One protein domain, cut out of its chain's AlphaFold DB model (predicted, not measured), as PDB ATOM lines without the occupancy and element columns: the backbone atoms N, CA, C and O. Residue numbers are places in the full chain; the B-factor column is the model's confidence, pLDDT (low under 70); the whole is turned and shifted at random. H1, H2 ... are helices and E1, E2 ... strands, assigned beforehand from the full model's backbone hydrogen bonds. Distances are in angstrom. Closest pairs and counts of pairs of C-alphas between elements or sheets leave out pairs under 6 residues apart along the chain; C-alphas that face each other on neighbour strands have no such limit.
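AT A GLANCE: This is residues 10 to 128 of the 144 residues of an uncharacterized protein of Bradymonadales bacterium V1718 (UniProt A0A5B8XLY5). A long, twisted ribbon of three strands, E1, E2 and E4, makes the length; at one end E3 joins it and H1 covers E3 and part of E4, while at the other end E4 bends into a small group of strands, E5, E6 and E7, turned across the ribbon. The printed part has 119 residues, mostly strand, with one named helix and seven named strands; along the chain E1 and E2 come first, then H1, then E3 to E7, and the strands form one branched sheet in which each neighbour pair is antiparallel and E4 has three neighbours, E2 on one side of it and E3 and E5 on the other side. It is a rod, only just extended, close to loose: radius of gyration of the C-alphas 20.6 A, spans 62 by 24 by 22 A.

HOW THE PARTS SIT: Begin with E1, residues 10 to 23, and E2, residues 28 to 43, an antiparallel hairpin with N 16 and O 36 2.8 A apart. On the other side of E2 look for E4, residues 79 to 99, antiparallel, with N 35 and O 88 at 2.8 A. H1, residues 53 to 63, has every O i to N i+4 pair within hydrogen-bond range; it is on the sheet, at a height over the sheet of 7.8 A, over E4 and E3, residues 69 to 76. Its closest C-alphas to E3 are Cys 56 and Cys 73, 5.3 A. E3 pairs with E4 at N 72 and O 83, 2.9 A. E4 bends by 72 degrees at residue 95, and E5, residues 102 to 107, is its antiparallel neighbour in a hairpin, with N 97 and O 104 within hydrogen-bond range at 2.9 A. E6, residues 110 to 119, and E7, residues 122 to 127, end the meander E3 E4 E5 E6 E7, each strand the antiparallel neighbour of the one before; see N 105 and O 112, then N 117 and O 124, both 2.8 A.

IN THESE COORDINATES: Find C-alpha 10 at (75.706, 50.920, 282.734); E1 runs 37.7 A from there. E2 spans 44.7 A, H1 15.4 A, E3 21.8 A, E4 54.8 A and E6 27.4 A; E7 ends at C-alpha 127, (50.076, 49.161, 271.944).

THE WHOLE: The C-alphas farthest apart, Ala 51 and Glu 100, are 62.5 A apart. The printed part has no cut and no long link. Look for pLDDT under 70 at residues 20, 49 to 53, 107 to 110, 121 to 122 and 125 to 128.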
ATOM      1  N   VAL A  10      76.935  50.412 282.121       90.00
ATOM      2  CA  VAL A  10      75.706  50.920 282.734       90.00
ATOM      3  C   VAL A  10      75.104  49.818 283.599       90.00
ATOM      4  O   VAL A  10      74.910  48.698 283.119       90.00
ATOM      5  N   SER A  11      74.802  50.133 284.850       90.75
ATOM      6  CA  SER A  11      74.104  49.269 285.802       90.75
ATOM      7  C   SER A  11      72.925  50.007 286.436       90.75
ATOM      8  O   SER A  11      72.695  51.184 286.154       90.75
ATOM      9  N   ASP A  12      72.143  49.280 287.240       90.19
ATOM     10  CA  ASP A  12      71.087  49.836 288.101       90.19
ATOM     11  C   ASP A  12      70.103  50.752 287.358       90.19
ATOM     12  O   ASP A  12      69.690  51.810 287.831       90.19
ATOM     13  N   GLN A  13      69.745  50.324 286.147       88.38
ATOM     14  CA  GLN A  13      68.811  51.037 285.290       88.38
ATOM     15  C   GLN A  13      67.402  50.913 285.862       88.38
ATOM     16  O   GLN A  13      66.889  49.807 286.033       88.38
ATOM     17  N   ASN A  14      66.773  52.053 286.112       83.56
ATOM     18  CA  ASN A  14      65.381  52.139 286.511       83.56
ATOM     19  C   ASN A  14      64.656  53.141 285.614       83.56
ATOM     20  O   ASN A  14      65.195  54.193 285.266       83.56
ATOM     21  N   TYR A  15      63.424  52.804 285.257       79.56
ATOM     22  CA  TYR A  15      62.556  53.636 284.442       79.56
ATOM     23  C   TYR A  15      61.211  53.743 285.141       79.56
ATOM     24  O   TYR A  15      60.537  52.742 285.367       79.56
ATOM     25  N   GLU A  16      60.829  54.966 285.471       79.31
ATOM     26  CA  GLU A  16      59.565  55.286 286.108       79.31
ATOM     27  C   GLU A  16      58.790  56.265 285.227       79.31
ATOM     28  O   GLU A  16      59.340  57.228 284.691       79.31
ATOM     29  N   MET A  17      57.496  56.011 285.063       75.12
ATOM     30  CA  MET A  17      56.580  56.893 284.356       75.12
ATOM     31  C   MET A  17      55.398  57.177 285.276       75.12
ATOM     32  O   MET A  17      54.692  56.260 285.683       75.12
ATOM     33  N   THR A  18      55.175  58.449 285.581       77.69
ATOM     34  CA  THR A  18      54.062  58.918 286.414       77.69
ATOM     35  C   THR A  18      53.293  59.990 285.667       77.69
ATOM     36  O   THR A  18      53.909  60.836 285.023       77.69
ATOM     37  N   GLY A  19      51.970  60.012 285.762       71.62
ATOM     38  CA  GLY A  19      51.196  61.052 285.098       71.62
ATOM     39  C   GLY A  19      49.709  60.776 285.020       71.62
ATOM     40  O   GLY A  19      49.219  59.766 285.530       71.62
ATOM     41  N   THR A  20      49.006  61.673 284.339       69.44
ATOM     42  CA  THR A  20      47.581  61.571 284.045       69.44
ATOM     43  C   THR A  20      47.334  61.533 282.539       69.44
ATOM     44  O   THR A  20      48.036  62.150 281.733       69.44
ATOM     45  N   LEU A  21      46.317  60.758 282.164       71.69
ATOM     46  CA  LEU A  21      45.700  60.784 280.845       71.69
ATOM     47  C   LEU A  21      44.221  61.094 281.045       71.69
ATOM     48  O   LEU A  21      43.504  60.281 281.626       71.69
ATOM     49  N   GLU A  22      43.769  62.246 280.570       76.75
ATOM     50  CA  GLU A  22      42.371  62.658 280.667       76.75
ATOM     51  C   GLU A  22      41.722  62.598 279.290       76.75
ATOM     52  O   GLU A  22      42.203  63.213 278.344       76.75
ATOM     53  N   PHE A  23      40.648  61.819 279.170       80.06
ATOM     54  CA  PHE A  23      39.877  61.672 277.940       80.06
ATOM     55  C   PHE A  23      38.585  62.472 278.075       80.06
ATOM     56  O   PHE A  23      37.799  62.207 278.986       80.06
ATOM     57  N   ASP A  24      38.345  63.411 277.163       80.56
ATOM     58  CA  ASP A  24      37.120  64.209 277.161       80.56
ATOM     59  C   ASP A  24      36.047  63.651 276.206       80.56
ATOM     60  O   ASP A  24      36.273  62.723 275.417       80.56
ATOM     61  N   ASP A  25      34.846  64.226 276.292       80.56
ATOM     62  CA  ASP A  25      33.692  63.893 275.454       80.56
ATOM     63  C   ASP A  25      33.788  64.444 274.019       80.56
ATOM     64  O   ASP A  25      32.976  64.099 273.157       80.56
ATOM     65  N   GLN A  26      34.798  65.271 273.746       82.81
ATOM     66  CA  GLN A  26      35.077  65.883 272.449       82.81
ATOM     67  C   GLN A  26      36.094  65.074 271.632       82.81
ATOM     68  O   GLN A  26      36.355  65.412 270.475       82.81
ATOM     69  N   GLY A  27      36.627  63.983 272.192       82.19
ATOM     70  CA  GLY A  27      37.603  63.125 271.527       82.19
ATOM     71  C   GLY A  27      39.046  63.608 271.681       82.19
ATOM     72  O   GLY A  27      39.904  63.217 270.885       82.19
ATOM     73  N   ASN A  28      39.335  64.441 272.681       82.38
ATOM     74  CA  ASN A  28      40.689  64.828 273.052       82.38
ATOM     75  C   ASN A  28      41.197  63.983 274.217       82.38
ATOM     76  O   ASN A  28      40.457  63.590 275.116       82.38
ATOM     77  N   VAL A  29      42.495  63.712 274.185       81.75
ATOM     78  CA  VAL A  29      43.241  63.156 275.302       81.75
ATOM     79  C   VAL A  29      44.300  64.163 275.725       81.75
ATOM     80  O   VAL A  29      45.176  64.524 274.932       81.75
ATOM     81  N   GLU A  30      44.213  64.629 276.962       82.25
ATOM     82  CA  GLU A  30      45.263  65.405 277.608       82.25
ATOM     83  C   GLU A  30      46.217  64.450 278.311       82.25
ATOM     84  O   GLU A  30      45.807  63.564 279.057       82.25
ATOM     85  N   ARG A  31      47.506  64.601 278.025       78.88
ATOM     86  CA  ARG A  31      48.574  63.830 278.644       78.88
ATOM     87  C   ARG A  31      49.433  64.775 279.451       78.88
ATOM     88  O   ARG A  31      50.017  65.688 278.874       78.88
ATOM     89  N   ASP A  32      49.555  64.496 280.739       79.88
ATOM     90  CA  ASP A  32      50.548  65.102 281.616       79.88
ATOM     91  C   ASP A  32      51.379  63.978 282.228       79.88
ATOM     92  O   ASP A  32      50.966  63.321 283.179       79.88
ATOM     93  N   VAL A  33      52.505  63.663 281.593       77.56
ATOM     94  CA  VAL A  33      53.344  62.519 281.959       77.56
ATOM     95  C   VAL A  33      54.757  62.987 282.231       77.56
ATOM     96  O   VAL A  33      55.385  63.630 281.395       77.56
ATOM     97  N   THR A  34      55.273  62.588 283.383       80.12
ATOM     98  CA  THR A  34      56.677  62.698 283.756       80.12
ATOM     99  C   THR A  34      57.337  61.330 283.642       80.12
ATOM    100  O   THR A  34      56.867  60.349 284.216       80.12
ATOM    101  N   VAL A  35      58.429  61.267 282.887       83.25
ATOM    102  CA  VAL A  35      59.291  60.094 282.763       83.25
ATOM    103  C   VAL A  35      60.576  60.383 283.515       83.25
ATOM    104  O   VAL A  35      61.248  61.367 283.219       83.25
ATOM    105  N   THR A  36      60.931  59.509 284.448       86.75
ATOM    106  CA  THR A  36      62.205  59.539 285.159       86.75
ATOM    107  C   THR A  36      62.986  58.275 284.825       86.75
ATOM    108  O   THR A  36      62.544  57.165 285.099       86.75
ATOM    109  N   ALA A  37      64.159  58.437 284.227       88.75
ATOM    110  CA  ALA A  37      65.115  57.365 283.990       88.75
ATOM    111  C   ALA A  37      66.322  57.571 284.900       88.75
ATOM    112  O   ALA A  37      66.899  58.656 284.909       88.75
ATOM    113  N   SER A  38      66.741  56.549 285.635       91.69
ATOM    114  CA  SER A  38      67.968  56.590 286.425       91.69
ATOM    115  C   SER A  38      68.887  55.436 286.070       91.69
ATOM    116  O   SER A  38      68.421  54.351 285.732       91.69
ATOM    117  N   ALA A  39      70.191  55.665 286.139       93.56
ATOM    118  CA  ALA A  39      71.192  54.631 285.930       93.56
ATOM    119  C   ALA A  39      72.497  54.988 286.639       93.56
ATOM    120  O   ALA A  39      72.831  56.168 286.778       93.56
ATOM    121  N   THR A  40      73.269  53.967 286.986       94.19
ATOM    122  CA  THR A  40      74.658  54.123 287.417       94.19
ATOM    123  C   THR A  40      75.569  53.830 286.230       94.19
ATOM    124  O   THR A  40      75.434  52.817 285.542       94.19
ATOM    125  N   VAL A  41      76.494  54.743 285.942       92.75
ATOM    126  CA  VAL A  41      77.434  54.642 284.824       92.75
ATOM    127  C   VAL A  41      78.853  54.640 285.360       92.75
ATOM    128  O   VAL A  41      79.305  55.630 285.934       92.75
ATOM    129  N   LEU A  42      79.586  53.559 285.113       92.75
ATOM    130  CA  LEU A  42      81.021  53.509 285.361       92.75
ATOM    131  C   LEU A  42      81.756  53.950 284.095       92.75
ATOM    132  O   LEU A  42      81.643  53.327 283.038       92.75
ATOM    133  N   VAL A  43      82.511  55.037 284.206       90.12
ATOM    134  CA  VAL A  43      83.292  55.648 283.133       90.12
ATOM    135  C   VAL A  43      84.778  55.374 283.378       90.12
ATOM    136  O   VAL A  43      85.361  55.972 284.288       90.12
ATOM    137  N   PRO A  44      85.416  54.519 282.557       88.25
ATOM    138  CA  PRO A  44      86.826  54.194 282.704       88.25
ATOM    139  C   PRO A  44      87.759  55.389 282.526       88.25
ATOM    140  O   PRO A  44      87.429  56.401 281.899       88.25
ATOM    141  N   GLN A  45      88.995  55.263 282.992       84.38
ATOM    142  CA  GLN A  45      89.967  56.327 282.794       84.38
ATOM    143  C   GLN A  45      90.370  56.582 281.327       84.38
ATOM    144  O   GLN A  45      90.831  57.674 281.010       84.38
ATOM    145  N   GLU A  46      90.229  55.645 280.397       82.44
ATOM    146  CA  GLU A  46      90.502  55.953 278.983       82.44
ATOM    147  C   GLU A  46      89.486  56.938 278.378       82.44
ATOM    148  O   GLU A  46      89.730  57.526 277.327       82.44
ATOM    149  N   CYS A  47      88.358  57.139 279.056       78.12
ATOM    150  CA  CYS A  47      87.187  57.814 278.523       78.12
ATOM    151  C   CYS A  47      87.139  59.322 278.737       78.12
ATOM    152  O   CYS A  47      86.308  60.019 278.156       78.12
ATOM    153  N   THR A  48      88.027  59.856 279.573       70.94
ATOM    154  CA  THR A  48      88.077  61.294 279.834       70.94
ATOM    155  C   THR A  48      89.510  61.790 279.888       70.94
ATOM    156  O   THR A  48      90.390  61.144 280.450       70.94
ATOM    157  N   THR A  49      89.761  62.974 279.342       64.69
ATOM    158  CA  THR A  49      91.060  63.642 279.461       64.69
ATOM    159  C   THR A  49      91.149  64.362 280.812       64.69
ATOM    160  O   THR A  49      90.379  65.290 281.053       64.69
ATOM    161  N   GLY A  50      92.064  63.955 281.697       59.50
ATOM    162  CA  GLY A  50      92.307  64.579 283.011       59.50
ATOM    163  C   GLY A  50      92.789  63.567 284.062       59.50
ATOM    164  O   GLY A  50      92.965  62.398 283.735       59.50
ATOM    165  N   ALA A  51      92.986  63.984 285.322       56.72
ATOM    166  CA  ALA A  51      93.420  63.105 286.424       56.72
ATOM    167  C   ALA A  51      92.426  63.093 287.608       56.72
ATOM    168  O   ALA A  51      92.023  64.152 288.090       56.72
ATOM    169  N   GLY A  52      92.055  61.895 288.082       62.91
ATOM    170  CA  GLY A  52      91.302  61.655 289.325       62.91
ATOM    171  C   GLY A  52      89.994  62.447 289.500       62.91
ATOM    172  O   GLY A  52      89.229  62.626 288.556       62.91
ATOM    173  N   ILE A  53      89.757  62.940 290.723       62.62
ATOM    174  CA  ILE A  53      88.516  63.608 291.176       62.62
ATOM    175  C   ILE A  53      88.102  64.779 290.273       62.62
ATOM    176  O   ILE A  53      86.919  64.941 289.982       62.62
ATOM    177  N   ALA A  54      89.066  65.555 289.765       75.06
ATOM    178  CA  ALA A  54      88.779  66.676 288.870       75.06
ATOM    179  C   ALA A  54      88.026  66.235 287.601       75.06
ATOM    180  O   ALA A  54      87.247  67.004 287.044       75.06
ATOM    181  N   ARG A  55      88.207  64.985 287.160       82.06
ATOM    182  CA  ARG A  55      87.520  64.410 285.993       82.06
ATOM    183  C   ARG A  55      86.073  64.076 286.295       82.06
ATOM    184  O   ARG A  55      85.206  64.402 285.491       82.06
ATOM    185  N   CYS A  56      85.813  63.461 287.445       87.94
ATOM    186  CA  CYS A  56      84.457  63.099 287.839       87.94
ATOM    187  C   CYS A  56      83.625  64.367 288.070       87.94
ATOM    188  O   CYS A  56      82.478  64.431 287.644       87.94
ATOM    189  N   THR A  57      84.231  65.437 288.598       89.12
ATOM    190  CA  THR A  57      83.582  66.754 288.677       89.12
ATOM    191  C   THR A  57      83.257  67.338 287.297       89.12
ATOM    192  O   THR A  57      82.183  67.912 287.115       89.12
ATOM    193  N   LEU A  58      84.143  67.186 286.305       87.62
ATOM    194  CA  LEU A  58      83.869  67.625 284.929       87.62
ATOM    195  C   LEU A  58      82.740  66.814 284.280       87.62
ATOM    196  O   LEU A  58      81.872  67.406 283.642       87.62
ATOM    197  N   LEU A  59      82.721  65.489 284.469       88.06
ATOM    198  CA  LEU A  59      81.631  64.616 284.019       88.06
ATOM    199  C   LEU A  59      80.303  65.017 284.660       88.06
ATOM    200  O   LEU A  59      79.339  65.264 283.943       88.06
ATOM    201  N   GLN A  60      80.278  65.178 285.983       93.38
ATOM    202  CA  GLN A  60      79.102  65.635 286.716       93.38
ATOM    203  C   GLN A  60      78.607  66.989 286.199       93.38
ATOM    204  O   GLN A  60      77.414  67.178 285.984       93.38
ATOM    205  N   THR A  61      79.519  67.930 285.945       91.56
ATOM    206  CA  THR A  61      79.161  69.237 285.379       91.56
ATOM    207  C   THR A  61      78.544  69.089 283.989       91.56
ATOM    208  O   THR A  61      77.559  69.753 283.690       91.56
ATOM    209  N   ALA A  62      79.092  68.214 283.142       88.81
ATOM    210  CA  ALA A  62      78.569  67.966 281.800       88.81
ATOM    211  C   ALA A  62      77.210  67.243 281.804       88.81
ATOM    212  O   ALA A  62      76.381  67.523 280.941       88.81
ATOM    213  N   ILE A  63      76.970  66.348 282.765       91.44
ATOM    214  CA  ILE A  63      75.662  65.714 282.983       91.44
ATOM    215  C   ILE A  63      74.648  66.785 283.383       91.44
ATOM    216  O   ILE A  63      73.628  66.941 282.723       91.44
ATOM    217  N   ASN A  64      74.980  67.600 284.386       93.50
ATOM    218  CA  ASN A  64      74.083  68.618 284.939       93.50
ATOM    219  C   ASN A  64      73.841  69.820 284.008       93.50
ATOM    220  O   ASN A  64      73.031  70.687 284.328       93.50
ATOM    221  N   THR A  65      74.542  69.916 282.872       93.38
ATOM    222  CA  THR A  65      74.230  70.906 281.829       93.38
ATOM    223  C   THR A  65      73.211  70.393 280.817       93.38
ATOM    224  O   THR A  65      72.679  71.201 280.053       93.38
ATOM    225  N   GLN A  66      72.929  69.085 280.789       89.62
ATOM    226  CA  GLN A  66      71.869  68.546 279.945       89.62
ATOM    227  C   GLN A  66      70.506  68.875 280.575       89.62
ATOM    228  O   GLN A  66      70.283  68.552 281.743       89.62
ATOM    229  N   PRO A  67      69.581  69.513 279.838       90.75
ATOM    230  CA  PRO A  67      68.242  69.793 280.346       90.75
ATOM    231  C   PRO A  67      67.545  68.514 280.812       90.75
ATOM    232  O   PRO A  67      67.593  67.510 280.109       90.75
ATOM    233  N   GLY A  68      66.916  68.551 281.987       89.69
ATOM    234  CA  GLY A  68      66.245  67.387 282.576       89.69
ATOM    235  C   GLY A  68      67.187  66.360 283.208       89.69
ATOM    236  O   GLY A  68      66.720  65.502 283.946       89.69
ATOM    237  N   ALA A  69      68.504  66.445 282.996       93.75
ATOM    238  CA  ALA A  69      69.459  65.550 283.636       93.75
ATOM    239  C   ALA A  69      70.004  66.130 284.945       93.75
ATOM    240  O   ALA A  69      70.284  67.323 285.076       93.75
ATOM    241  N   SER A  70      70.235  65.241 285.896       95.44
ATOM    242  CA  SER A  70      71.004  65.478 287.104       95.44
ATOM    243  C   SER A  70      71.895  64.272 287.367       95.44
ATOM    244  O   SER A  70      71.590  63.153 286.955       95.44
ATOM    245  N   GLY A  71      73.016  64.478 288.037       94.62
ATOM    246  CA  GLY A  71      73.866  63.375 288.428       94.62
ATOM    247  C   GLY A  71      74.922  63.751 289.446       94.62
ATOM    248  O   GLY A  71      75.256  64.925 289.642       94.62
ATOM    249  N   THR A  72      75.449  62.714 290.082       95.94
ATOM    250  CA  THR A  72      76.562  62.783 291.025       95.94
ATOM    251  C   THR A  72      77.627  61.809 290.569       95.94
ATOM    252  O   THR A  72      77.325  60.644 290.348       95.94
ATOM    253  N   CYS A  73      78.869  62.273 290.432       94.00
ATOM    254  CA  CYS A  73      79.981  61.414 290.044       94.00
ATOM    255  C   CYS A  73      81.032  61.355 291.147       94.00
ATOM    256  O   CYS A  73      81.521  62.386 291.616       94.00
ATOM    257  N   THR A  74      81.448  60.147 291.503       92.88
ATOM    258  CA  THR A  74      82.515  59.888 292.471       92.88
ATOM    259  C   THR A  74      83.658  59.117 291.818       92.88
ATOM    260  O   THR A  74      83.484  58.445 290.806       92.88
ATOM    261  N   ALA A  75      84.869  59.272 292.353       90.94
ATOM    262  CA  ALA A  75      86.028  58.541 291.852       90.94
ATOM    263  C   ALA A  75      86.090  57.152 292.499       90.94
ATOM    264  O   ALA A  75      86.125  57.049 293.728       90.94
ATOM    265  N   VAL A  76      86.181  56.107 291.678       89.50
ATOM    266  CA  VAL A  76      86.360  54.715 292.106       89.50
ATOM    267  C   VAL A  76      87.666  54.210 291.500       89.50
ATOM    268  O   VAL A  76      87.754  53.851 290.328       89.50
ATOM    269  N   GLY A  77      88.742  54.262 292.287       87.38
ATOM    270  CA  GLY A  77      90.090  54.050 291.758       87.38
ATOM    271  C   GLY A  77      90.470  55.146 290.755       87.38
ATOM    272  O   GLY A  77      90.530  56.320 291.119       87.38
ATOM    273  N   ASN A  78      90.743  54.760 289.506       85.44
ATOM    274  CA  ASN A  78      91.034  55.704 288.416       85.44
ATOM    275  C   ASN A  78      89.802  56.053 287.565       85.44
ATOM    276  O   ASN A  78      89.882  56.958 286.724       85.44
ATOM    277  N   ASP A  79      88.694  55.354 287.793       88.88
ATOM    278  CA  ASP A  79      87.454  55.475 287.040       88.88
ATOM    279  C   ASP A  79      86.489  56.424 287.766       88.88
ATOM    280  O   ASP A  79      86.715  56.819 288.917       88.88
ATOM    281  N   CYS A  80      85.421  56.823 287.083       91.56
ATOM    282  CA  CYS A  80      84.348  57.619 287.669       91.56
ATOM    283  C   CYS A  80      83.052  56.820 287.658       91.56
ATOM    284  O   CYS A  80      82.603  56.406 286.596       91.56
ATOM    285  N   GLU A  81      82.432  56.655 288.816       94.12
ATOM    286  CA  GLU A  81      81.082  56.114 288.939       94.12
ATOM    287  C   GLU A  81      80.105  57.281 289.058       94.12
ATOM    288  O   GLU A  81      80.284  58.156 289.908       94.12
ATOM    289  N   CYS A  82      79.124  57.339 288.162       94.06
ATOM    290  CA  CYS A  82      78.154  58.418 288.071       94.06
ATOM    291  C   CYS A  82      76.737  57.876 288.212       94.06
ATOM    292  O   CYS A  82      76.273  57.157 287.331       94.06
ATOM    293  N   ASP A  83      76.026  58.305 289.246       96.50
ATOM    294  CA  ASP A  83      74.582  58.122 289.336       96.50
ATOM    295  C   ASP A  83      73.908  59.248 288.563       96.50
ATOM    296  O   ASP A  83      74.134  60.430 288.841       96.50
ATOM    297  N   ILE A  84      73.111  58.887 287.564       95.25
ATOM    298  CA  ILE A  84      72.462  59.814 286.641       95.25
ATOM    299  C   ILE A  84      70.959  59.623 286.759       95.25
ATOM    300  O   ILE A  84      70.467  58.501 286.783       95.25
ATOM    301  N   THR A  85      70.226  60.725 286.812       95.62
ATOM    302  CA  THR A  85      68.769  60.765 286.715       95.62
ATOM    303  C   THR A  85      68.387  61.746 285.621       95.62
ATOM    304  O   THR A  85      68.840  62.887 285.623       95.62
ATOM    305  N   TYR A  86      67.556  61.313 284.686       93.25
ATOM    306  CA  TYR A  86      66.964  62.132 283.646       93.25
ATOM    307  C   TYR A  86      65.457  62.180 283.845       93.25
ATOM    308  O   TYR A  86      64.811  61.136 283.874       93.25
ATOM    309  N   THR A  87      64.908  63.380 283.953       90.94
ATOM    310  CA  THR A  87      63.478  63.622 284.069       90.94
ATOM    311  C   THR A  87      63.016  64.471 282.897       90.94
ATOM    312  O   THR A  87      63.541  65.561 282.665       90.94
ATOM    313  N   ASP A  88      62.013  63.977 282.180       86.88
ATOM    314  CA  ASP A  88      61.318  64.717 281.133       86.88
ATOM    315  C   ASP A  88      59.820  64.742 281.427       86.88
ATOM    316  O   ASP A  88      59.235  63.733 281.822       86.88
ATOM    317  N   THR A  89      59.199  65.898 281.227       83.69
ATOM    318  CA  THR A  89      57.764  66.089 281.433       83.69
ATOM    319  C   THR A  89      57.140  66.484 280.111       83.69
ATOM    320  O   THR A  89      57.460  67.514 279.521       83.69
ATOM    321  N   THR A  90      56.208  65.662 279.651       79.81
ATOM    322  CA  THR A  90      55.399  65.949 278.476       79.81
ATOM    323  C   THR A  90      54.000  66.344 278.920       79.81
ATOM    324  O   THR A  90      53.261  65.510 279.439       79.81
ATOM    325  N   ASN A  91      53.628  67.590 278.626       81.44
ATOM    326  CA  ASN A  91      52.242  68.036 278.633       81.44
ATOM    327  C   ASN A  91      51.786  68.240 277.181       81.44
ATOM    328  O   ASN A  91      52.347  69.074 276.459       81.44
ATOM    329  N   ASN A  92      50.836  67.435 276.712       76.75
ATOM    330  CA  ASN A  92      50.317  67.567 275.359       76.75
ATOM    331  C   ASN A  92      48.866  67.108 275.225       76.75
ATOM    332  O   ASN A  92      48.477  66.062 275.733       76.75
ATOM    333  N   THR A  93      48.105  67.831 274.408       80.50
ATOM    334  CA  THR A  93      46.792  67.391 273.933       80.50
ATOM    335  C   THR A  93      46.954  66.602 272.635       80.50
ATOM    336  O   THR A  93      47.783  66.914 271.773       80.50
ATOM    337  N   SER A  94      46.203  65.525 272.487       83.25
ATOM    338  CA  SER A  94      46.111  64.712 271.271       83.25
ATOM    339  C   SER A  94      44.655  64.348 271.028       83.25
ATOM    340  O   SER A  94      43.821  64.550 271.901       83.25
ATOM    341  N   THR A  95      44.324  63.835 269.848       84.81
ATOM    342  CA  THR A  95      42.971  63.325 269.594       84.81
ATOM    343  C   THR A  95      42.959  61.813 269.700       84.81
ATOM    344  O   THR A  95      43.949  61.145 269.382       84.81
ATOM    345  N   TYR A  96      41.838  61.262 270.148       84.06
ATOM    346  CA  TYR A  96      41.642  59.826 270.212       84.06
ATOM    347  C   TYR A  96      40.343  59.412 269.529       84.06
ATOM    348  O   TYR A  96      39.380  60.168 269.434       84.06
ATOM    349  N   THR A  97      40.324  58.180 269.036       84.69
ATOM    350  CA  THR A  97      39.099  57.517 268.589       84.69
ATOM    351  C   THR A  97      39.050  56.112 269.161       84.69
ATOM    352  O   THR A  97      40.081  55.471 269.364       84.69
ATOM    353  N   VAL A  98      37.837  55.641 269.431       82.56
ATOM    354  CA  VAL A  98      37.578  54.283 269.898       82.56
ATOM    355  C   VAL A  98      36.727  53.590 268.851       82.56
ATOM    356  O   VAL A  98      35.645  54.071 268.519       82.56
ATOM    357  N   ASN A  99      37.207  52.461 268.334       81.25
ATOM    358  CA  ASN A  99      36.445  51.639 267.405       81.25
ATOM    359  C   ASN A  99      36.659  50.158 267.721       81.25
ATOM    360  O   ASN A  99      37.797  49.722 267.850       81.25
ATOM    361  N   GLU A 100      35.572  49.402 267.883       80.94
ATOM    362  CA  GLU A 100      35.600  47.944 268.113       80.94
ATOM    363  C   GLU A 100      36.573  47.474 269.224       80.94
ATOM    364  O   GLU A 100      37.198  46.422 269.123       80.94
ATOM    365  N   GLY A 101      36.717  48.245 270.311       73.25
ATOM    366  CA  GLY A 101      37.624  47.902 271.421       73.25
ATOM    367  C   GLY A 101      39.105  48.213 271.158       73.25
ATOM    368  O   GLY A 101      39.973  47.805 271.931       73.25
ATOM    369  N   VAL A 102      39.394  48.960 270.093       79.88
ATOM    370  CA  VAL A 102      40.709  49.526 269.783       79.88
ATOM    371  C   VAL A 102      40.696  51.025 270.054       79.88
ATOM    372  O   VAL A 102      39.847  51.757 269.543       79.88
ATOM    373  N   LEU A 103      41.661  51.480 270.848       81.62
ATOM    374  CA  LEU A 103      41.938  52.890 271.091       81.62
ATOM    375  C   LEU A 103      42.994  53.359 270.087       81.62
ATOM    376  O   LEU A 103      44.074  52.784 270.019       81.62
ATOM    377  N   SER A 104      42.710  54.411 269.326       82.06
ATOM    378  CA  SER A 104      43.676  55.037 268.417       82.06
ATOM    379  C   SER A 104      43.988  56.445 268.899       82.06
ATOM    380  O   SER A 104      43.079  57.266 268.975       82.06
ATOM    381  N   VAL A 105      45.253  56.738 269.198       79.06
ATOM    382  CA  VAL A 105      45.723  58.053 269.656       79.06
ATOM    383  C   VAL A 105      46.556  58.696 268.555       79.06
ATOM    384  O   VAL A 105      47.574  58.145 268.136       79.06
ATOM    385  N   SER A 106      46.127  59.863 268.078       78.62
ATOM    386  CA  SER A 106      46.789  60.606 267.004       78.62
ATOM    387  C   SER A 106      47.591  61.779 267.564       78.62
ATOM    388  O   SER A 106      47.034  62.697 268.163       78.62
ATOM    389  N   ARG A 107      48.906  61.770 267.328       67.75
ATOM    390  CA  ARG A 107      49.858  62.794 267.776       67.75
ATOM    391  C   ARG A 107      50.760  63.221 266.623       67.75
ATOM    392  O   ARG A 107      51.549  62.424 266.128       67.75
ATOM    393  N   LEU A 108      50.688  64.497 266.234       63.28
ATOM    394  CA  LEU A 108      51.641  65.152 265.315       63.28
ATOM    395  C   LEU A 108      51.969  64.338 264.041       63.28
ATOM    396  O   LEU A 108      53.122  64.258 263.627       63.28
ATOM    397  N   GLY A 109      50.957  63.722 263.423       62.94
ATOM    398  CA  GLY A 109      51.108  62.935 262.189       62.94
ATOM    399  C   GLY A 109      51.420  61.447 262.384       62.94
ATOM    400  O   GLY A 109      51.440  60.718 261.398       62.94
ATOM    401  N   ASN A 110      51.598  60.983 263.624       64.00
ATOM    402  CA  ASN A 110      51.681  59.565 263.974       64.00
ATOM    403  C   ASN A 110      50.405  59.120 264.696       64.00
ATOM    404  O   ASN A 110      49.866  59.851 265.528       64.00
ATOM    405  N   THR A 111      49.949  57.903 264.413       73.94
ATOM    406  CA  THR A 111      48.813  57.285 265.101       73.94
ATOM    407  C   THR A 111      49.292  56.005 265.764       73.94
ATOM    408  O   THR A 111      49.705  55.072 265.079       73.94
ATOM    409  N   ALA A 112      49.235  55.972 267.091       74.19
ATOM    410  CA  ALA A 112      49.449  54.764 267.873       74.19
ATOM    411  C   ALA A 112      48.096  54.092 268.117       74.19
ATOM    412  O   ALA A 112      47.098  54.771 268.376       74.19
ATOM    413  N   THR A 113      48.048  52.769 268.030       78.69
ATOM    414  CA  THR A 113      46.825  51.997 268.277       78.69
ATOM    415  C   THR A 113      47.047  51.082 269.464       78.69
ATOM    416  O   THR A 113      48.144  50.562 269.634       78.69
ATOM    417  N   TYR A 114      46.013  50.851 270.268       77.25
ATOM    418  CA  TYR A 114      46.097  50.067 271.492       77.25
ATOM    419  C   TYR A 114      44.883  49.150 271.641       77.25
ATOM    420  O   TYR A 114      43.744  49.575 271.436       77.25
ATOM    421  N   HIS A 115      45.110  47.914 272.078       78.62
ATOM    422  CA  HIS A 115      44.077  47.163 272.781       78.62
ATOM    423  C   HIS A 115      43.911  47.768 274.164       78.62
ATOM    424  O   HIS A 115      44.913  47.982 274.838       78.62
ATOM    425  N   TYR A 116      42.683  48.025 274.603       76.94
ATOM    426  CA  TYR A 116      42.462  48.625 275.913       76.94
ATOM    427  C   TYR A 116      41.367  47.916 276.711       76.94
ATOM    428  O   TYR A 116      40.463  47.290 276.161       76.94
ATOM    429  N   CYS A 117      41.462  48.021 278.031       75.88
ATOM    430  CA  CYS A 117      40.475  47.562 278.991       75.88
ATOM    431  C   CYS A 117      40.280  48.652 280.045       75.88
ATOM    432  O   CYS A 117      41.254  49.209 280.549       75.88
ATOM    433  N   VAL A 118      39.024  48.951 280.381       78.94
ATOM    434  CA  VAL A 118      38.680  49.884 281.460       78.94
ATOM    435  C   VAL A 118      38.042  49.097 282.596       78.94
ATOM    436  O   VAL A 118      37.041  48.413 282.385       78.94
ATOM    437  N   SER A 119      38.600  49.201 283.799       78.69
ATOM    438  CA  SER A 119      38.077  48.549 285.000       78.69
ATOM    439  C   SER A 119      38.178  49.492 286.191       78.69
ATOM    440  O   SER A 119      39.268  49.931 286.538       78.69
ATOM    441  N   GLY A 120      37.043  49.829 286.813       70.19
ATOM    442  CA  GLY A 120      37.020  50.659 288.025       70.19
ATOM    443  C   GLY A 120      37.715  52.018 287.874       70.19
ATOM    444  O   GLY A 120      38.428  52.423 288.778       70.19
ATOM    445  N   GLY A 121      37.578  52.678 286.718       69.94
ATOM    446  CA  GLY A 121      38.263  53.943 286.402       69.94
ATOM    447  C   GLY A 121      39.687  53.774 285.857       69.94
ATOM    448  O   GLY A 121      40.220  54.677 285.225       69.94
ATOM    449  N   THR A 122      40.291  52.599 286.010       65.81
ATOM    450  CA  THR A 122      41.628  52.308 285.492       65.81
ATOM    451  C   THR A 122      41.582  51.915 284.018       65.81
ATOM    452  O   THR A 122      40.869  50.982 283.650       65.81
ATOM    453  N   LEU A 123      42.383  52.591 283.187       71.44
ATOM    454  CA  LEU A 123      42.625  52.251 281.785       71.44
ATOM    455  C   LEU A 123      43.924  51.446 281.663       71.44
ATOM    456  O   LEU A 123      45.020  51.968 281.846       71.44
ATOM    457  N   GLN A 124      43.811  50.180 281.284       71.38
ATOM    458  CA  GLN A 124      44.945  49.366 280.857       71.38
ATOM    459  C   GLN A 124      44.961  49.337 279.339       71.38
ATOM    460  O   GLN A 124      43.922  49.108 278.723       71.38
ATOM    461  N   ALA A 125      46.113  49.554 278.717       68.56
ATOM    462  CA  ALA A 125      46.204  49.531 277.270       68.56
ATOM    463  C   ALA A 125      47.551  48.982 276.802       68.56
ATOM    464  O   ALA A 125      48.579  49.231 277.412       68.56
ATOM    465  N   LYS A 126      47.520  48.206 275.721       67.88
ATOM    466  CA  LYS A 126      48.672  47.553 275.104       67.88
ATOM    467  C   LYS A 126      48.764  48.007 273.658       67.88
ATOM    468  O   LYS A 126      47.828  47.785 272.892       67.88
ATOM    469  N   GLU A 127      49.867  48.650 273.298       68.06
ATOM    470  CA  GLU A 127      50.076  49.161 271.944       68.06
ATOM    471  C   GLU A 127      50.192  48.011 270.929       68.06
ATOM    472  O   GLU A 127      50.839  46.993 271.189       68.06
ATOM    473  N   PHE A 128      49.585  48.170 269.752       66.00
ATOM    474  CA  PHE A 128      49.879  47.336 268.590       66.00
ATOM    475  C   PHE A 128      51.240  47.763 268.032       66.00
ATOM    476  O   PHE A 128      51.351  48.764 267.326       66.00
TER     477      PHE A 128